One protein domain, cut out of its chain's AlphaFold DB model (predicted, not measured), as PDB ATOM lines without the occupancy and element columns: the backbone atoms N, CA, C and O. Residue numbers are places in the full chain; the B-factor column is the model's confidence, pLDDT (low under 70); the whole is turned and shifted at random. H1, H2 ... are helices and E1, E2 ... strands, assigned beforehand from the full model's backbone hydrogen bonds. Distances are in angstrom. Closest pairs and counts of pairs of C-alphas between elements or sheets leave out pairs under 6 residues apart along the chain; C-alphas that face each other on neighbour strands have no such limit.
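What this domain is: This is residues 2 to 116 of the 198 residues of the protein "Neprosin domain-containing protein" of Triticum aestivum (UniProt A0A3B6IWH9). With little regular structure, a strongly twisted sheet of three strands, E3-E4-E5, loosely faces a two-strand ribbon, E1 and E2, and the long link of residues 28 to 71 pairs briefly with both. The 115 printed residues hold E1 H1 E2 E3 E4 E5 in that order, both sheets antiparallel; the class is mostly strand, with 38 residues in named elements. It is compact, radius of gyration of the C-alphas 14.8 A, spanning 44 by 31 by 28 A.

How they stand to each other: E3, residues 72 to 78, and E4, 85 to 91, form a hairpin, with N 73 and O 90 at 2.8 A. E4 and E5, 96 to 101, form another, with N 87 and O 99 at 2.8 A; the three make a meander, each strand the antiparallel neighbour of the one before. E1, 3 to 9, and E2, 21 to 27, are antiparallel, with N 5 and O 25 at 2.8 A. The closest C-alphas of E1 and E3, Gly 7 and Leu 74, are 7.4 A apart. H1, 12 to 15, is not on the three-strand sheet and is too short for an O i to N i+4 pair; its one O i to N i+3 pair is not within range.

Where its parts are: E4 measures 20.0 A, E3 19.9 A, E2 19.4 A. C-alpha 3 begins E1 at (35.880, 28.775, -32.269); C-alpha 101 ends E5 at (42.923, 34.304, -25.028).

The domain as a whole: The C-alphas farthest apart, of Pro 65 and Arg 81, are 45.7 A apart. The printed part has no cut; the link E2 to E3 is long; no printed residue is under 70.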
ATOM      1  N   SER A   2      38.566  27.759 -36.228       92.06
ATOM      2  CA  SER A   2      38.677  27.903 -34.767       92.06
ATOM      3  C   SER A   2      37.432  28.563 -34.182       92.06
ATOM      4  O   SER A   2      36.875  29.440 -34.835       92.06
ATOM      5  N   HIS A   3      37.052  28.215 -32.953       93.88
ATOM      6  CA  HIS A   3      35.880  28.775 -32.269       93.88
ATOM      7  C   HIS A   3      36.220  29.240 -30.853       93.88
ATOM      8  O   HIS A   3      37.090  28.663 -30.196       93.88
ATOM      9  N   GLY A   4      35.488  30.247 -30.380       95.19
ATOM     10  CA  GLY A   4      35.459  30.683 -28.987       95.19
ATOM     11  C   GLY A   4      34.011  30.822 -28.522       95.19
ATOM     12  O   GLY A   4      33.203  31.441 -29.206       95.19
ATOM     13  N   ASN A   5      33.688  30.234 -27.375       95.81
ATOM     14  CA  ASN A   5      32.384  30.313 -26.723       95.81
ATOM     15  C   ASN A   5      32.564  31.002 -25.379       95.81
ATOM     16  O   ASN A   5      33.510  30.687 -24.655       95.81
ATOM     17  N   PHE A   6      31.641  31.897 -25.048       97.25
ATOM     18  CA  PHE A   6      31.671  32.698 -23.831       97.25
ATOM     19  C   PHE A   6      30.239  32.835 -23.329       97.25
ATOM     20  O   PHE A   6      29.339  33.143 -24.109       97.25
ATOM     21  N   GLY A   7      30.010  32.585 -22.048       97.12
ATOM     22  CA  GLY A   7      28.656  32.560 -21.514       97.12
ATOM     23  C   GLY A   7      28.618  32.107 -20.071       97.12
ATOM     24  O   GLY A   7      29.574  32.263 -19.318       97.12
ATOM     25  N   TRP A   8      27.504  31.497 -19.707       96.75
ATOM     26  CA  TRP A   8      27.378  30.711 -18.494       96.75
ATOM     27  C   TRP A   8      26.780  29.357 -18.856       96.75
ATOM     28  O   TRP A   8      26.081  29.230 -19.864       96.75
ATOM     29  N   HIS A   9      27.052  28.343 -18.045       96.12
ATOM     30  CA  HIS A   9      26.379  27.049 -18.162       96.12
ATOM     31  C   HIS A   9      26.281  26.357 -16.805       96.12
ATOM     32  O   HIS A   9      26.866  26.814 -15.826       96.12
ATOM     33  N   ILE A  10      25.535  25.257 -16.764       96.31
ATOM     34  CA  ILE A  10      25.441  24.361 -15.611       96.31
ATOM     35  C   ILE A  10      25.910  22.993 -16.100       96.31
ATOM     36  O   ILE A  10      25.350  22.460 -17.061       96.31
ATOM     37  N   ASN A  11      26.952  22.447 -15.476       95.81
ATOM     38  CA  ASN A  11      27.518  21.151 -15.841       95.81
ATOM     39  C   ASN A  11      27.948  20.378 -14.581       95.81
ATOM     40  O   ASN A  11      29.116  20.461 -14.190       95.81
ATOM     41  N   PRO A  12      27.024  19.632 -13.947       95.25
ATOM     42  CA  PRO A  12      27.303  18.960 -12.682       95.25
ATOM     43  C   PRO A  12      28.409  17.916 -12.757       95.25
ATOM     44  O   PRO A  12      29.199  17.806 -11.826       95.25
ATOM     45  N   ASP A  13      28.533  17.217 -13.886       93.81
ATOM     46  CA  ASP A  13      29.593  16.223 -14.084       93.81
ATOM     47  C   ASP A  13      30.989  16.864 -14.092       93.81
ATOM     48  O   ASP A  13      31.976  16.218 -13.746       93.81
ATOM     49  N   HIS A  14      31.084  18.133 -14.500       95.56
ATOM     50  CA  HIS A  14      32.349  18.857 -14.590       95.56
ATOM     51  C   HIS A  14      32.683  19.642 -13.314       95.56
ATOM     52  O   HIS A  14      33.840  19.649 -12.904       95.56
ATOM     53  N   TYR A  15      31.691  20.281 -12.685       96.94
ATOM     54  CA  TYR A  15      31.906  21.141 -11.513       96.94
ATOM     55  C   TYR A  15      31.666  20.450 -10.168       96.94
ATOM     56  O   TYR A  15      32.144  20.929  -9.142       96.94
ATOM     57  N   GLY A  16      30.931  19.335 -10.149       97.06
ATOM     58  CA  GLY A  16      30.506  18.676  -8.913       97.06
ATOM     59  C   GLY A  16      29.365  19.394  -8.179       97.06
ATOM     60  O   GLY A  16      29.063  19.037  -7.042       97.06
ATOM     61  N   ASP A  17      28.723  20.385  -8.805       96.88
ATOM     62  CA  ASP A  17      27.575  21.113  -8.262       96.88
ATOM     63  C   ASP A  17      26.536  21.473  -9.346       96.88
ATOM     64  O   ASP A  17      26.691  21.143 -10.519       96.88
ATOM     65  N   SER A  18      25.445  22.134  -8.952       94.56
ATOM     66  CA  SER A  18      24.381  22.572  -9.872       94.56
ATOM     67  C   SER A  18      24.286  24.096  -9.997       94.56
ATOM     68  O   SER A  18      23.219  24.623 -10.334       94.56
ATOM     69  N   HIS A  19      25.360  24.826  -9.698       96.62
ATOM     70  CA  HIS A  19      25.404  26.275  -9.852       96.62
ATOM     71  C   HIS A  19      25.630  26.658 -11.323       96.62
ATOM     72  O   HIS A  19      26.156  25.875 -12.117       96.62
ATOM     73  N   PRO A  20      25.218  27.864 -11.746       96.69
ATOM     74  CA  PRO A  20      25.695  28.423 -13.000       96.69
ATOM     75  C   PRO A  20      27.144  28.879 -12.834       96.69
ATOM     76  O   PRO A  20      27.459  29.602 -11.895       96.69
ATOM     77  N   HIS A  21      28.012  28.519 -13.773       98.19
ATOM     78  CA  HIS A  21      29.410  28.954 -13.797       98.19
ATOM     79  C   HIS A  21      29.673  29.861 -14.986       98.19
ATOM     80  O   HIS A  21      29.083  29.673 -16.057       98.19
ATOM     81  N   PHE A  22      30.586  30.819 -14.821       98.31
ATOM     82  CA  PHE A  22      31.119  31.565 -15.952       98.31
ATOM     83  C   PHE A  22      31.887  30.597 -16.847       98.31
ATOM     84  O   PHE A  22      32.824  29.931 -16.417       98.31
ATOM     85  N   TYR A  23      31.447  30.495 -18.092       97.38
ATOM     86  CA  TYR A  23      31.864  29.457 -19.013       97.38
ATOM     87  C   TYR A  23      32.628  30.058 -20.178       97.38
ATOM     88  O   TYR A  23      32.159  30.990 -20.842       97.38
ATOM     89  N   THR A  24      33.770  29.449 -20.480       97.56
ATOM     90  CA  THR A  24      34.448  29.664 -21.753       97.56
ATOM     91  C   THR A  24      34.874  28.345 -22.366       97.56
ATOM     92  O   THR A  24      35.258  27.420 -21.652       97.56
ATOM     93  N   ARG A  25      34.894  28.273 -23.694       95.94
ATOM     94  CA  ARG A  25      35.525  27.162 -24.410       95.94
ATOM     95  C   ARG A  25      36.127  27.637 -25.709       95.94
ATOM     96  O   ARG A  25      35.438  28.293 -26.487       95.94
ATOM     97  N   TRP A  26      37.354  27.232 -25.988       96.12
ATOM     98  CA  TRP A  26      37.998  27.498 -27.270       96.12
ATOM     99  C   TRP A  26      38.404  26.201 -27.965       96.12
ATOM    100  O   TRP A  26      38.555  25.167 -27.321       96.12
ATOM    101  N   THR A  27      38.562  26.256 -29.284       95.69
ATOM    102  CA  THR A  27      39.110  25.178 -30.120       95.69
ATOM    103  C   THR A  27      39.810  25.785 -31.331       95.69
ATOM    104  O   THR A  27      39.357  26.799 -31.874       95.69
ATOM    105  N   ARG A  28      40.911  25.176 -31.779       94.62
ATOM    106  CA  ARG A  28      41.635  25.607 -32.984       94.62
ATOM    107  C   ARG A  28      41.137  24.905 -34.255       94.62
ATOM    108  O   ARG A  28      41.347  25.426 -35.356       94.62
ATOM    109  N   ASP A  29      40.462  23.771 -34.102       91.88
ATOM    110  CA  ASP A  29      40.191  22.760 -35.131       91.88
ATOM    111  C   ASP A  29      38.728  22.286 -35.141       91.88
ATOM    112  O   ASP A  29      38.436  21.153 -35.494       91.88
ATOM    113  N   ASN A  30      37.786  23.171 -34.816       91.31
ATOM    114  CA  ASN A  30      36.350  22.892 -34.886       91.31
ATOM    115  C   ASN A  30      35.911  21.729 -33.977       91.31
ATOM    116  O   ASN A  30      35.081  20.909 -34.357       91.31
ATOM    117  N   TYR A  31      36.440  21.716 -32.754       90.44
ATOM    118  CA  TYR A  31      36.122  20.746 -31.704       90.44
ATOM    119  C   TYR A  31      36.551  19.307 -32.014       90.44
ATOM    120  O   TYR A  31      35.990  18.391 -31.414       90.44
ATOM    121  N   ASP A  32      37.514  19.121 -32.918       91.56
ATOM    122  CA  ASP A  32      38.026  17.804 -33.303       91.56
ATOM    123  C   ASP A  32      38.949  17.233 -32.216       91.56
ATOM    124  O   ASP A  32      38.536  16.373 -31.437       91.56
ATOM    125  N   ALA A  33      40.163  17.772 -32.079       91.00
ATOM    126  CA  ALA A  33      41.145  17.296 -31.106       91.00
ATOM    127  C   ALA A  33      41.644  18.393 -30.156       91.00
ATOM    128  O   ALA A  33      42.037  18.105 -29.025       91.00
ATOM    129  N   THR A  34      41.646  19.654 -30.591       92.31
ATOM    130  CA  THR A  34      42.199  20.772 -29.821       92.31
ATOM    131  C   THR A  34      41.126  21.636 -29.179       92.31
ATOM    132  O   THR A  34      40.055  21.902 -29.733       92.31
ATOM    133  N   GLY A  35      41.468  22.176 -28.019       93.06
ATOM    134  CA  GLY A  35      40.635  23.124 -27.310       93.06
ATOM    135  C   GLY A  35      40.670  22.906 -25.816       93.06
ATOM    136  O   GLY A  35      41.280  21.963 -25.321       93.06
ATOM    137  N   CYS A  36      39.988  23.795 -25.110       95.75
ATOM    138  CA  CYS A  36      39.935  23.768 -23.662       95.75
ATOM    139  C   CYS A  36      38.576  24.211 -23.162       95.75
ATOM    140  O   CYS A  36      37.999  25.155 -23.710       95.75
ATOM    141  N   TYR A  37      38.103  23.557 -22.107       95.50
ATOM    142  CA  TYR A  37      37.066  24.103 -21.246       95.50
ATOM    143  C   TYR A  37      37.719  25.010 -20.202       95.50
ATOM    144  O   TYR A  37      38.777  24.690 -19.667       95.50
ATOM    145  N   ASN A  38      37.090  26.159 -19.950       97.12
ATOM    146  CA  ASN A  38      37.459  27.101 -18.895       97.12
ATOM    147  C   ASN A  38      38.977  27.361 -18.840       97.12
ATOM    148  O   ASN A  38      39.575  27.772 -19.838       97.12
ATOM    149  N   MET A  39      39.577  27.113 -17.676       96.44
ATOM    150  CA  MET A  39      41.016  27.149 -17.428       96.44
ATOM    151  C   MET A  39      41.580  25.751 -17.124       96.44
ATOM    152  O   MET A  39      42.630  25.642 -16.495       96.44
ATOM    153  N   ASP A  40      40.910  24.681 -17.570       96.56
ATOM    154  CA  ASP A  40      41.303  23.287 -17.290       96.56
ATOM    155  C   ASP A  40      42.653  22.915 -17.925       96.56
ATOM    156  O   ASP A  40      43.270  21.899 -17.609       96.56
ATOM    157  N   CYS A  41      43.109  23.744 -18.855       94.81
ATOM    158  CA  CYS A  41      44.388  23.655 -19.521       94.81
ATOM    159  C   CYS A  41      44.907  25.068 -19.855       94.81
ATOM    160  O   CYS A  41      44.140  26.039 -19.851       94.81
ATOM    161  N   PRO A  42      46.211  25.219 -20.149       94.31
ATOM    162  CA  PRO A  42      46.787  26.516 -20.482       94.31
ATOM    163  C   PRO A  42      46.119  27.155 -21.704       94.31
ATOM    164  O   PRO A  42      45.899  26.506 -22.726       94.31
ATOM    165  N   GLY A  43      45.841  28.455 -21.621       93.81
ATOM    166  CA  GLY A  43      45.340  29.226 -22.757       93.81
ATOM    167  C   GLY A  43      44.595  30.497 -22.372       93.81
ATOM    168  O   GLY A  43      44.654  31.482 -23.094       93.81
ATOM    169  N   TYR A  44      43.941  30.530 -21.219       97.50
ATOM    170  CA  TYR A  44      43.369  31.774 -20.715       97.50
ATOM    171  C   TYR A  44      44.363  32.491 -19.804       97.50
ATOM    172  O   TYR A  44      44.868  31.895 -18.851       97.50
ATOM    173  N   ILE A  45      44.627  33.767 -20.075       97.94
ATOM    174  CA  ILE A  45      45.449  34.617 -19.214       97.94
ATOM    175  C   ILE A  45      44.523  35.529 -18.418       97.94
ATOM    176  O   ILE A  45      43.881  36.422 -18.972       97.94
ATOM    177  N   ARG A  46      44.438  35.285 -17.108       97.56
ATOM    178  CA  ARG A  46      43.645  36.097 -16.180       97.56
ATOM    179  C   ARG A  46      44.348  37.433 -15.925       97.56
ATOM    180  O   ARG A  46      45.560  37.463 -15.719       97.56
ATOM    181  N   VAL A  47      43.586  38.526 -15.911       97.69
ATOM    182  CA  VAL A  47      44.093  39.842 -15.483       97.69
ATOM    183  C   VAL A  47      44.239  39.867 -13.963       97.69
ATOM    184  O   VAL A  47      43.392  39.332 -13.243       97.69
ATOM    185  N   ASP A  48      45.294  40.510 -13.467       96.00
ATOM    186  CA  ASP A  48      45.476  40.698 -12.030       96.00
ATOM    187  C   ASP A  48      44.302  41.478 -11.410       96.00
ATOM    188  O   ASP A  48      43.808  42.455 -11.975       96.00
ATOM    189  N   GLY A  49      43.801  41.003 -10.270       94.94
ATOM    190  CA  GLY A  49      42.605  41.556  -9.627       94.94
ATOM    191  C   GLY A  49      41.272  41.290 -10.348       94.94
ATOM    192  O   GLY A  49      40.253  41.859  -9.952       94.94
ATOM    193  N   ALA A  50      41.225  40.435 -11.380       96.81
ATOM    194  CA  ALA A  50      39.967  40.089 -12.048       96.81
ATOM    195  C   ALA A  50      38.949  39.484 -11.065       96.81
ATOM    196  O   ALA A  50      39.255  38.534 -10.343       96.81
ATOM    197  N   VAL A  51      37.720  40.009 -11.082       93.88
ATOM    198  CA  VAL A  51      36.644  39.642 -10.139       93.88
ATOM    199  C   VAL A  51      36.089  38.229 -10.330       93.88
ATOM    200  O   VAL A  51      35.411  37.726  -9.443       93.88
ATOM    201  N   ILE A  52      36.335  37.624 -11.492       97.44
ATOM    202  CA  ILE A  52      35.887  36.282 -11.861       97.44
ATOM    203  C   ILE A  52      36.870  35.685 -12.874       97.44
ATOM    204  O   ILE A  52      37.506  36.427 -13.632       97.44
ATOM    205  N   ALA A  53      36.974  34.364 -12.909       97.25
ATOM    206  CA  ALA A  53      37.690  33.586 -13.910       97.25
ATOM    207  C   ALA A  53      36.770  32.517 -14.535       97.25
ATOM    208  O   ALA A  53      35.773  32.123 -13.924       97.25
ATOM    209  N   PRO A  54      37.051  32.042 -15.765       98.00
ATOM    210  CA  PRO A  54      36.311  30.925 -16.339       98.00
ATOM    211  C   PRO A  54      36.348  29.699 -15.423       98.00
ATOM    212  O   PRO A  54      37.420  29.271 -15.003       98.00
ATOM    213  N   GLY A  55      35.181  29.124 -15.151       97.88
ATOM    214  CA  GLY A  55      34.993  28.041 -14.190       97.88
ATOM    215  C   GLY A  55      34.473  28.496 -12.826       97.88
ATOM    216  O   GLY A  55      33.948  27.661 -12.097       97.88
ATOM    217  N   ASP A  56      34.522  29.785 -12.486       98.06
ATOM    218  CA  ASP A  56      33.975  30.279 -11.218       98.06
ATOM    219  C   ASP A  56      32.439  30.246 -11.211       98.06
ATOM    220  O   ASP A  56      31.782  30.555 -12.213       98.06
ATOM    221  N   ALA A  57      31.863  29.908 -10.055       98.06
ATOM    222  CA  ALA A  57      30.421  29.949  -9.835       98.06
ATOM    223  C   ALA A  57      29.899  31.396  -9.867       98.06
ATOM    224  O   ALA A  57      30.501  32.319  -9.316       98.06
ATOM    225  N   ILE A  58      28.738  31.596 -10.487       97.44
ATOM    226  CA  ILE A  58      28.036  32.875 -10.559       97.44
ATOM    227  C   ILE A  58      27.002  32.918  -9.439       97.44
ATOM    228  O   ILE A  58      26.058  32.127  -9.406       97.44
ATOM    229  N   HIS A  59      27.157  33.882  -8.537       93.88
ATOM    230  CA  HIS A  59      26.246  34.085  -7.421       93.88
ATOM    231  C   HIS A  59      26.121  35.582  -7.078       93.88
ATOM    232  O   HIS A  59      27.131  36.289  -7.114       93.88
ATOM    233  N   PRO A  60      24.929  36.076  -6.678       94.12
ATOM    234  CA  PRO A  60      23.642  35.367  -6.588       94.12
ATOM    235  C   PRO A  60      22.999  35.057  -7.949       94.12
ATOM    236  O   PRO A  60      23.418  35.567  -8.984       94.12
ATOM    237  N   VAL A  61      21.949  34.228  -7.939       93.12
ATOM    238  CA  VAL A  61      21.140  33.886  -9.125       93.12
ATOM    239  C   VAL A  61      19.711  34.416  -8.999       93.12
ATOM    240  O   VAL A  61      19.232  34.692  -7.900       93.12
ATOM    241  N   SER A  62      19.009  34.539 -10.127       90.12
ATOM    242  CA  SER A  62      17.578  34.871 -10.157       90.12
ATOM    243  C   SER A  62      16.753  33.690  -9.620       90.12
ATOM    244  O   SER A  62      16.394  32.799 -10.383       90.12
ATOM    245  N   ASN A  63      16.480  33.651  -8.313       82.12
ATOM    246  CA  ASN A  63      15.891  32.487  -7.629       82.12
ATOM    247  C   ASN A  63      14.442  32.672  -7.143       82.12
ATOM    248  O   ASN A  63      13.811  31.695  -6.746       82.12
ATOM    249  N   VAL A  64      13.902  33.893  -7.166       77.06
ATOM    250  CA  VAL A  64      12.550  34.195  -6.667       77.06
ATOM    251  C   VAL A  64      11.685  34.765  -7.796       77.06
ATOM    252  O   VAL A  64      12.120  35.701  -8.475       77.06
ATOM    253  N   PRO A  65      10.454  34.257  -8.012       76.75
ATOM    254  CA  PRO A  65       9.497  34.880  -8.924       76.75
ATOM    255  C   PRO A  65       9.275  36.354  -8.561       76.75
ATOM    256  O   PRO A  65       8.968  36.667  -7.416       76.75
ATOM    257  N   ASN A  66       9.429  37.260  -9.531       77.06
ATOM    258  CA  ASN A  66       9.384  38.721  -9.331       77.06
ATOM    259  C   ASN A  66      10.467  39.290  -8.389       77.06
ATOM    260  O   ASN A  66      10.391  40.456  -8.010       77.06
ATOM    261  N   GLY A  67      11.473  38.492  -8.022       82.81
ATOM    262  CA  GLY A  67      12.649  38.951  -7.291       82.81
ATOM    263  C   GLY A  67      13.682  39.639  -8.193       82.81
ATOM    264  O   GLY A  67      13.464  39.790  -9.401       82.81
ATOM    265  N   PRO A  68      14.833  40.044  -7.623       86.62
ATOM    266  CA  PRO A  68      15.909  40.672  -8.378       86.62
ATOM    267  C   PRO A  68      16.384  39.781  -9.528       86.62
ATOM    268  O   PRO A  68      16.811  38.643  -9.318       86.62
ATOM    269  N   ARG A  69      16.331  40.319 -10.750       88.44
ATOM    270  CA  ARG A  69      16.931  39.678 -11.920       88.44
ATOM    271  C   ARG A  69      18.428  39.920 -11.910       88.44
ATOM    272  O   ARG A  69      18.869  41.062 -11.869       88.44
ATOM    273  N   GLN A  70      19.174  38.833 -11.973       93.94
ATOM    274  CA  GLN A  70      20.619  38.836 -12.123       93.94
ATOM    275  C   GLN A  70      20.965  38.737 -13.609       93.94
ATOM    276  O   GLN A  70      20.368  37.933 -14.333       93.94
ATOM    277  N   SER A  71      21.927  39.534 -14.058       95.12
ATOM    278  CA  SER A  71      22.455  39.518 -15.416       95.12
ATOM    279  C   SER A  71      23.978  39.465 -15.409       95.12
ATOM    280  O   SER A  71      24.649  40.021 -14.533       95.12
ATOM    281  N   ILE A  72      24.522  38.803 -16.427       96.94
ATOM    282  CA  ILE A  72      25.923  38.954 -16.800       96.94
ATOM    283  C   ILE A  72      25.993  39.739 -18.103       96.94
ATOM    284  O   ILE A  72      25.254  39.463 -19.048       96.94
ATOM    285  N   THR A  73      26.889  40.709 -18.158       97.56
ATOM    286  CA  THR A  73      27.241  41.425 -19.378       97.56
ATOM    287  C   THR A  73      28.582  40.897 -19.852       97.56
ATOM    288  O   THR A  73      29.571  40.943 -19.116       97.56
ATOM    289  N   LEU A  74      28.612  40.390 -21.082       97.69
ATOM    290  CA  LEU A  74      29.821  39.890 -21.722       97.69
ATOM    291  C   LEU A  74      30.178  40.783 -22.899       97.69
ATOM    292  O   LEU A  74      29.326  41.128 -23.715       97.69
ATOM    293  N   ARG A  75      31.458  41.121 -23.005       97.06
ATOM    294  CA  ARG A  75      32.018  41.762 -24.195       97.06
ATOM    295  C   ARG A  75      33.289  41.027 -24.585       97.06
ATOM    296  O   ARG A  75      34.150  40.789 -23.743       97.06
ATOM    297  N   VAL A  76      33.405  40.687 -25.863       96.75
ATOM    298  CA  VAL A  76      34.577  40.011 -26.426       96.75
ATOM    299  C   VAL A  76      35.140  40.886 -27.534       96.75
ATOM    300  O   VAL A  76      34.396  41.309 -28.415       96.75
ATOM    301  N   LEU A  77      36.431  41.202 -27.465       95.88
ATOM    302  CA  LEU A  77      37.095  42.102 -28.408       95.88
ATOM    303  C   LEU A  77      38.457  41.562 -28.798       95.88
ATOM    304  O   LEU A  77      39.224  41.146 -27.936       95.88
ATOM    305  N   LYS A  78      38.788  41.647 -30.082       95.94
ATOM    306  CA  LYS A  78      40.151  41.413 -30.542       95.94
ATOM    307  C   LYS A  78      40.960  42.691 -30.372       95.94
ATOM    308  O   LYS A  78      40.638  43.710 -30.979       95.94
ATOM    309  N   ASP A  79      41.999  42.648 -29.551       95.12
ATOM    310  CA  ASP A  79      42.915  43.773 -29.412       95.12
ATOM    311  C   ASP A  79      43.713  43.962 -30.710       95.12
ATOM    312  O   ASP A  79      44.300  43.017 -31.241       95.12
ATOM    313  N   LYS A  80      43.748  45.191 -31.234       92.81
ATOM    314  CA  LYS A  80      44.412  45.492 -32.513       92.81
ATOM    315  C   LYS A  80      45.926  45.291 -32.457       92.81
ATOM    316  O   LYS A  80      46.530  44.982 -33.480       92.81
ATOM    317  N   ARG A  81      46.542  45.509 -31.291       93.88
ATOM    318  CA  ARG A  81      48.002  45.543 -31.145       93.88
ATOM    319  C   ARG A  81      48.593  44.150 -30.954       93.88
ATOM    320  O   ARG A  81      49.527  43.786 -31.656       93.88
ATOM    321  N   SER A  82      48.071  43.397 -29.994       96.50
ATOM    322  CA  SER A  82      48.495  42.022 -29.690       96.50
ATOM    323  C   SER A  82      47.830  40.996 -30.610       96.50
ATOM    324  O   SER A  82      48.416  39.968 -30.943       96.50
ATOM    325  N   GLY A  83      46.607  41.281 -31.065       96.44
ATOM    326  CA  GLY A  83      45.749  40.310 -31.733       96.44
ATOM    327  C   GLY A  83      45.047  39.346 -30.775       96.44
ATOM    328  O   GLY A  83      44.379  38.433 -31.262       96.44
ATOM    329  N   ASP A  84      45.191  39.538 -29.463       98.00
ATOM    330  CA  ASP A  84      44.583  38.697 -28.435       98.00
ATOM    331  C   ASP A  84      43.084  38.971 -28.301       98.00
ATOM    332  O   ASP A  84      42.608  40.092 -28.500       98.00
ATOM    333  N   TRP A  85      42.327  37.941 -27.931       97.62
ATOM    334  CA  TRP A  85      40.889  38.042 -27.707       97.62
ATOM    335  C   TRP A  85      40.598  38.323 -26.241       97.62
ATOM    336  O   TRP A  85      40.634  37.427 -25.399       97.62
ATOM    337  N   TRP A  86      40.293  39.576 -25.945       97.81
ATOM    338  CA  TRP A  86      39.943  40.047 -24.617       97.81
ATOM    339  C   TRP A  86      38.509  39.712 -24.249       97.81
ATOM    340  O   TRP A  86      37.582  39.920 -25.034       97.81
ATOM    341  N   VAL A  87      38.339  39.272 -23.007       98.31
ATOM    342  CA  VAL A  87      37.056  38.945 -22.400       98.31
ATOM    343  C   VAL A  87      36.777  39.930 -21.277       98.31
ATOM    344  O   VAL A  87      37.571  40.106 -20.350       98.31
ATOM    345  N   TYR A  88      35.622  40.571 -21.370       98.25
ATOM    346  CA  TYR A  88      35.107  41.496 -20.381       98.25
ATOM    347  C   TYR A  88      33.860  40.894 -19.753       98.25
ATOM    348  O   TYR A  88      32.984  40.393 -20.463       98.25
ATOM    349  N   TYR A  89      33.776  40.982 -18.432       98.50
ATOM    350  CA  TYR A  89      32.676  40.436 -17.652       98.50
ATOM    351  C   TYR A  89      32.164  41.480 -16.661       98.50
ATOM    352  O   TYR A  89      32.946  42.178 -16.008       98.50
ATOM    353  N   GLY A  90      30.845  41.571 -16.527       97.94
ATOM    354  CA  GLY A  90      30.175  42.373 -15.511       97.94
ATOM    355  C   GLY A  90      28.976  41.625 -14.950       97.94
ATOM    356  O   GLY A  90      28.152  41.134 -15.709       97.94
ATOM    357  N   PHE A  91      28.863  41.549 -13.626       97.50
ATOM    358  CA  PHE A  91      27.671  41.042 -12.947       97.50
ATOM    359  C   PHE A  91      26.800  42.227 -12.517       97.50
ATOM    360  O   PHE A  91      27.239  43.024 -11.682       97.50
ATOM    361  N   ASN A  92      25.616  42.380 -13.120       95.94
ATOM    362  CA  ASN A  92      24.710  43.532 -12.965       95.94
ATOM    363  C   ASN A  92      25.376  44.914 -13.134       95.94
ATOM    364  O   ASN A  92      24.955  45.894 -12.517       95.94
ATOM    365  N   LYS A  93      26.458  45.005 -13.910       95.19
ATOM    366  CA  LYS A  93      27.260  46.228 -14.043       95.19
ATOM    367  C   LYS A  93      28.013  46.267 -15.366       95.19
ATOM    368  O   LYS A  93      28.135  45.251 -16.047       95.19
ATOM    369  N   ILE A  94      28.572  47.435 -15.680       95.31
ATOM    370  CA  ILE A  94      29.455  47.629 -16.837       95.31
ATOM    371  C   ILE A  94      30.629  46.636 -16.751       95.31
ATOM    372  O   ILE A  94      31.265  46.543 -15.695       95.31
ATOM    373  N   PRO A  95      30.925  45.883 -17.826       96.94
ATOM    374  CA  PRO A  95      31.916  44.824 -17.771       96.94
ATOM    375  C   PRO A  95      33.349  45.376 -17.777       96.94
ATOM    376  O   PRO A  95      33.671  46.316 -18.506       96.94
ATOM    377  N   THR A  96      34.231  44.753 -16.996       97.56
ATOM    378  CA  THR A  96      35.673  45.052 -16.948       97.56
ATOM    379  C   THR A  96      36.474  43.905 -17.550       97.56
ATOM    380  O   THR A  96      35.993  42.774 -17.579       97.56
ATOM    381  N   GLY A  97      37.689  44.175 -18.036       97.94
ATOM    382  CA  GLY A  97      38.560  43.132 -18.582       97.94
ATOM    383  C   GLY A  97      38.941  42.135 -17.491       97.94
ATOM    384  O   GLY A  97      39.503  42.535 -16.475       97.94
ATOM    385  N   VAL A  98      38.608  40.861 -17.684       98.44
ATOM    386  CA  VAL A  98      38.884  39.788 -16.708       98.44
ATOM    387  C   VAL A  98      39.989  38.840 -17.170       98.44
ATOM    388  O   VAL A  98      40.609  38.151 -16.361       98.44
ATOM    389  N   GLY A  99      40.303  38.864 -18.462       98.38
ATOM    390  CA  GLY A  99      41.357  38.057 -19.058       98.38
ATOM    391  C   GLY A  99      41.268  38.047 -20.570       98.38
ATOM    392  O   GLY A  99      40.411  38.707 -21.165       98.38
ATOM    393  N   TYR A 100      42.160  37.293 -21.192       98.50
ATOM    394  CA  TYR A 100      42.230  37.181 -22.640       98.50
ATOM    395  C   TYR A 100      42.726  35.805 -23.081       98.50
ATOM    396  O   TYR A 100      43.401  35.086 -22.341       98.50
ATOM    397  N   PHE A 101      42.384  35.454 -24.316       98.06
ATOM    398  CA  PHE A 101      42.923  34.304 -25.028       98.06
ATOM    399  C   PHE A 101      43.988  34.790 -26.016       98.06
ATOM    400  O   PHE A 101      43.656  35.582 -26.908       98.06
ATOM    401  N   PRO A 102      45.249  34.338 -25.892       97.69
ATOM    402  CA  PRO A 102      46.306  34.716 -26.809       97.69
ATOM    403  C   PRO A 102      45.960  34.367 -28.252       97.69
ATOM    404  O   PRO A 102      45.423  33.289 -28.535       97.69
ATOM    405  N   ARG A 103      46.343  35.240 -29.185       97.06
ATOM    406  CA  ARG A 103      46.191  35.029 -30.633       97.06
ATOM    407  C   ARG A 103      46.687  33.649 -31.074       97.06
ATOM    408  O   ARG A 103      46.067  33.015 -31.925       97.06
ATOM    409  N   SER A 104      47.795  33.191 -30.492       95.69
ATOM    410  CA  SER A 104      48.488  31.942 -30.835       95.69
ATOM    411  C   SER A 104      47.669  30.669 -30.599       95.69
ATOM    412  O   SER A 104      48.001  29.629 -31.168       95.69
ATOM    413  N   LEU A 105      46.592  30.732 -29.809       94.88
ATOM    414  CA  LEU A 105      45.679  29.599 -29.628       94.88
ATOM    415  C   LEU A 105      44.841  29.311 -30.869       94.88
ATOM    416  O   LEU A 105      44.355  28.194 -31.060       94.88
ATOM    417  N   PHE A 106      44.643  30.321 -31.708       95.56
ATOM    418  CA  PHE A 106      43.670  30.276 -32.777       95.56
ATOM    419  C   PHE A 106      44.316  30.092 -34.148       95.56
ATOM    420  O   PHE A 106      45.478  30.409 -34.379       95.56
ATOM    421  N   SER A 107      43.522  29.561 -35.076       93.19
ATOM    422  CA  SER A 107      43.857  29.496 -36.496       93.19
ATOM    423  C   SER A 107      43.193  30.666 -37.225       93.19
ATOM    424  O   SER A 107      43.824  31.683 -37.466       93.19
ATOM    425  N   TYR A 108      41.892  30.578 -37.492       91.75
ATOM    426  CA  TYR A 108      41.140  31.614 -38.212       91.75
ATOM    427  C   TYR A 108      40.893  32.856 -37.349       91.75
ATOM    428  O   TYR A 108      41.131  33.979 -37.793       91.75
ATOM    429  N   LEU A 109      40.517  32.649 -36.082       94.75
ATOM    430  CA  LEU A 109      40.301  33.732 -35.120       94.75
ATOM    431  C   LEU A 109      41.599  34.488 -34.799       94.75
ATOM    432  O   LEU A 109      41.533  35.611 -34.311       94.75
ATOM    433  N   ALA A 110      42.780  33.942 -35.113       95.06
ATOM    434  CA  ALA A 110      44.021  34.707 -35.006       95.06
ATOM    435  C   ALA A 110      43.995  35.943 -35.920       95.06
ATOM    436  O   ALA A 110      44.502  37.002 -35.545       95.06
ATOM    437  N   GLU A 111      43.340  35.838 -37.078       92.81
ATOM    438  CA  GLU A 111      43.182  36.936 -38.027       92.81
ATOM    439  C   GLU A 111      41.911  37.737 -37.746       92.81
ATOM    440  O   GLU A 111      41.993  38.918 -37.393       92.81
ATOM    441  N   LYS A 112      40.745  37.088 -37.856       90.62
ATOM    442  CA  LYS A 112      39.424  37.723 -37.753       90.62
ATOM    443  C   LYS A 112      38.344  36.728 -37.331       90.62
ATOM    444  O   LYS A 112      38.495  35.526 -37.525       90.62
ATOM    445  N   ALA A 113      37.231  37.247 -36.821       91.81
ATOM    446  CA  ALA A 113      35.977  36.503 -36.757       91.81
ATOM    447  C   ALA A 113      35.161  36.767 -38.028       91.81
ATOM    448  O   ALA A 113      35.033  37.911 -38.461       91.81
ATOM    449  N   ASP A 114      34.626  35.708 -38.626       89.69
ATOM    450  CA  ASP A 114      33.735  35.738 -39.792       89.69
ATOM    451  C   ASP A 114      32.322  35.221 -39.473       89.69
ATOM    452  O   ASP A 114      31.418  35.346 -40.294       89.69
ATOM    453  N   GLY A 115      32.120  34.697 -38.262       89.75
ATOM    454  CA  GLY A 115      30.830  34.274 -37.743       89.75
ATOM    455  C   GLY A 115      30.660  34.661 -36.278       89.75
ATOM    456  O   GLY A 115      31.593  34.583 -35.479       89.75
ATOM    457  N   MET A 116      29.439  35.054 -35.928       89.81
ATOM    458  CA  MET A 116      29.009  35.303 -34.557       89.81
ATOM    459  C   MET A 116      27.646  34.649 -34.361       89.81
ATOM    460  O   MET A 116      26.766  34.768 -35.210       89.81
TER     461      MET A 116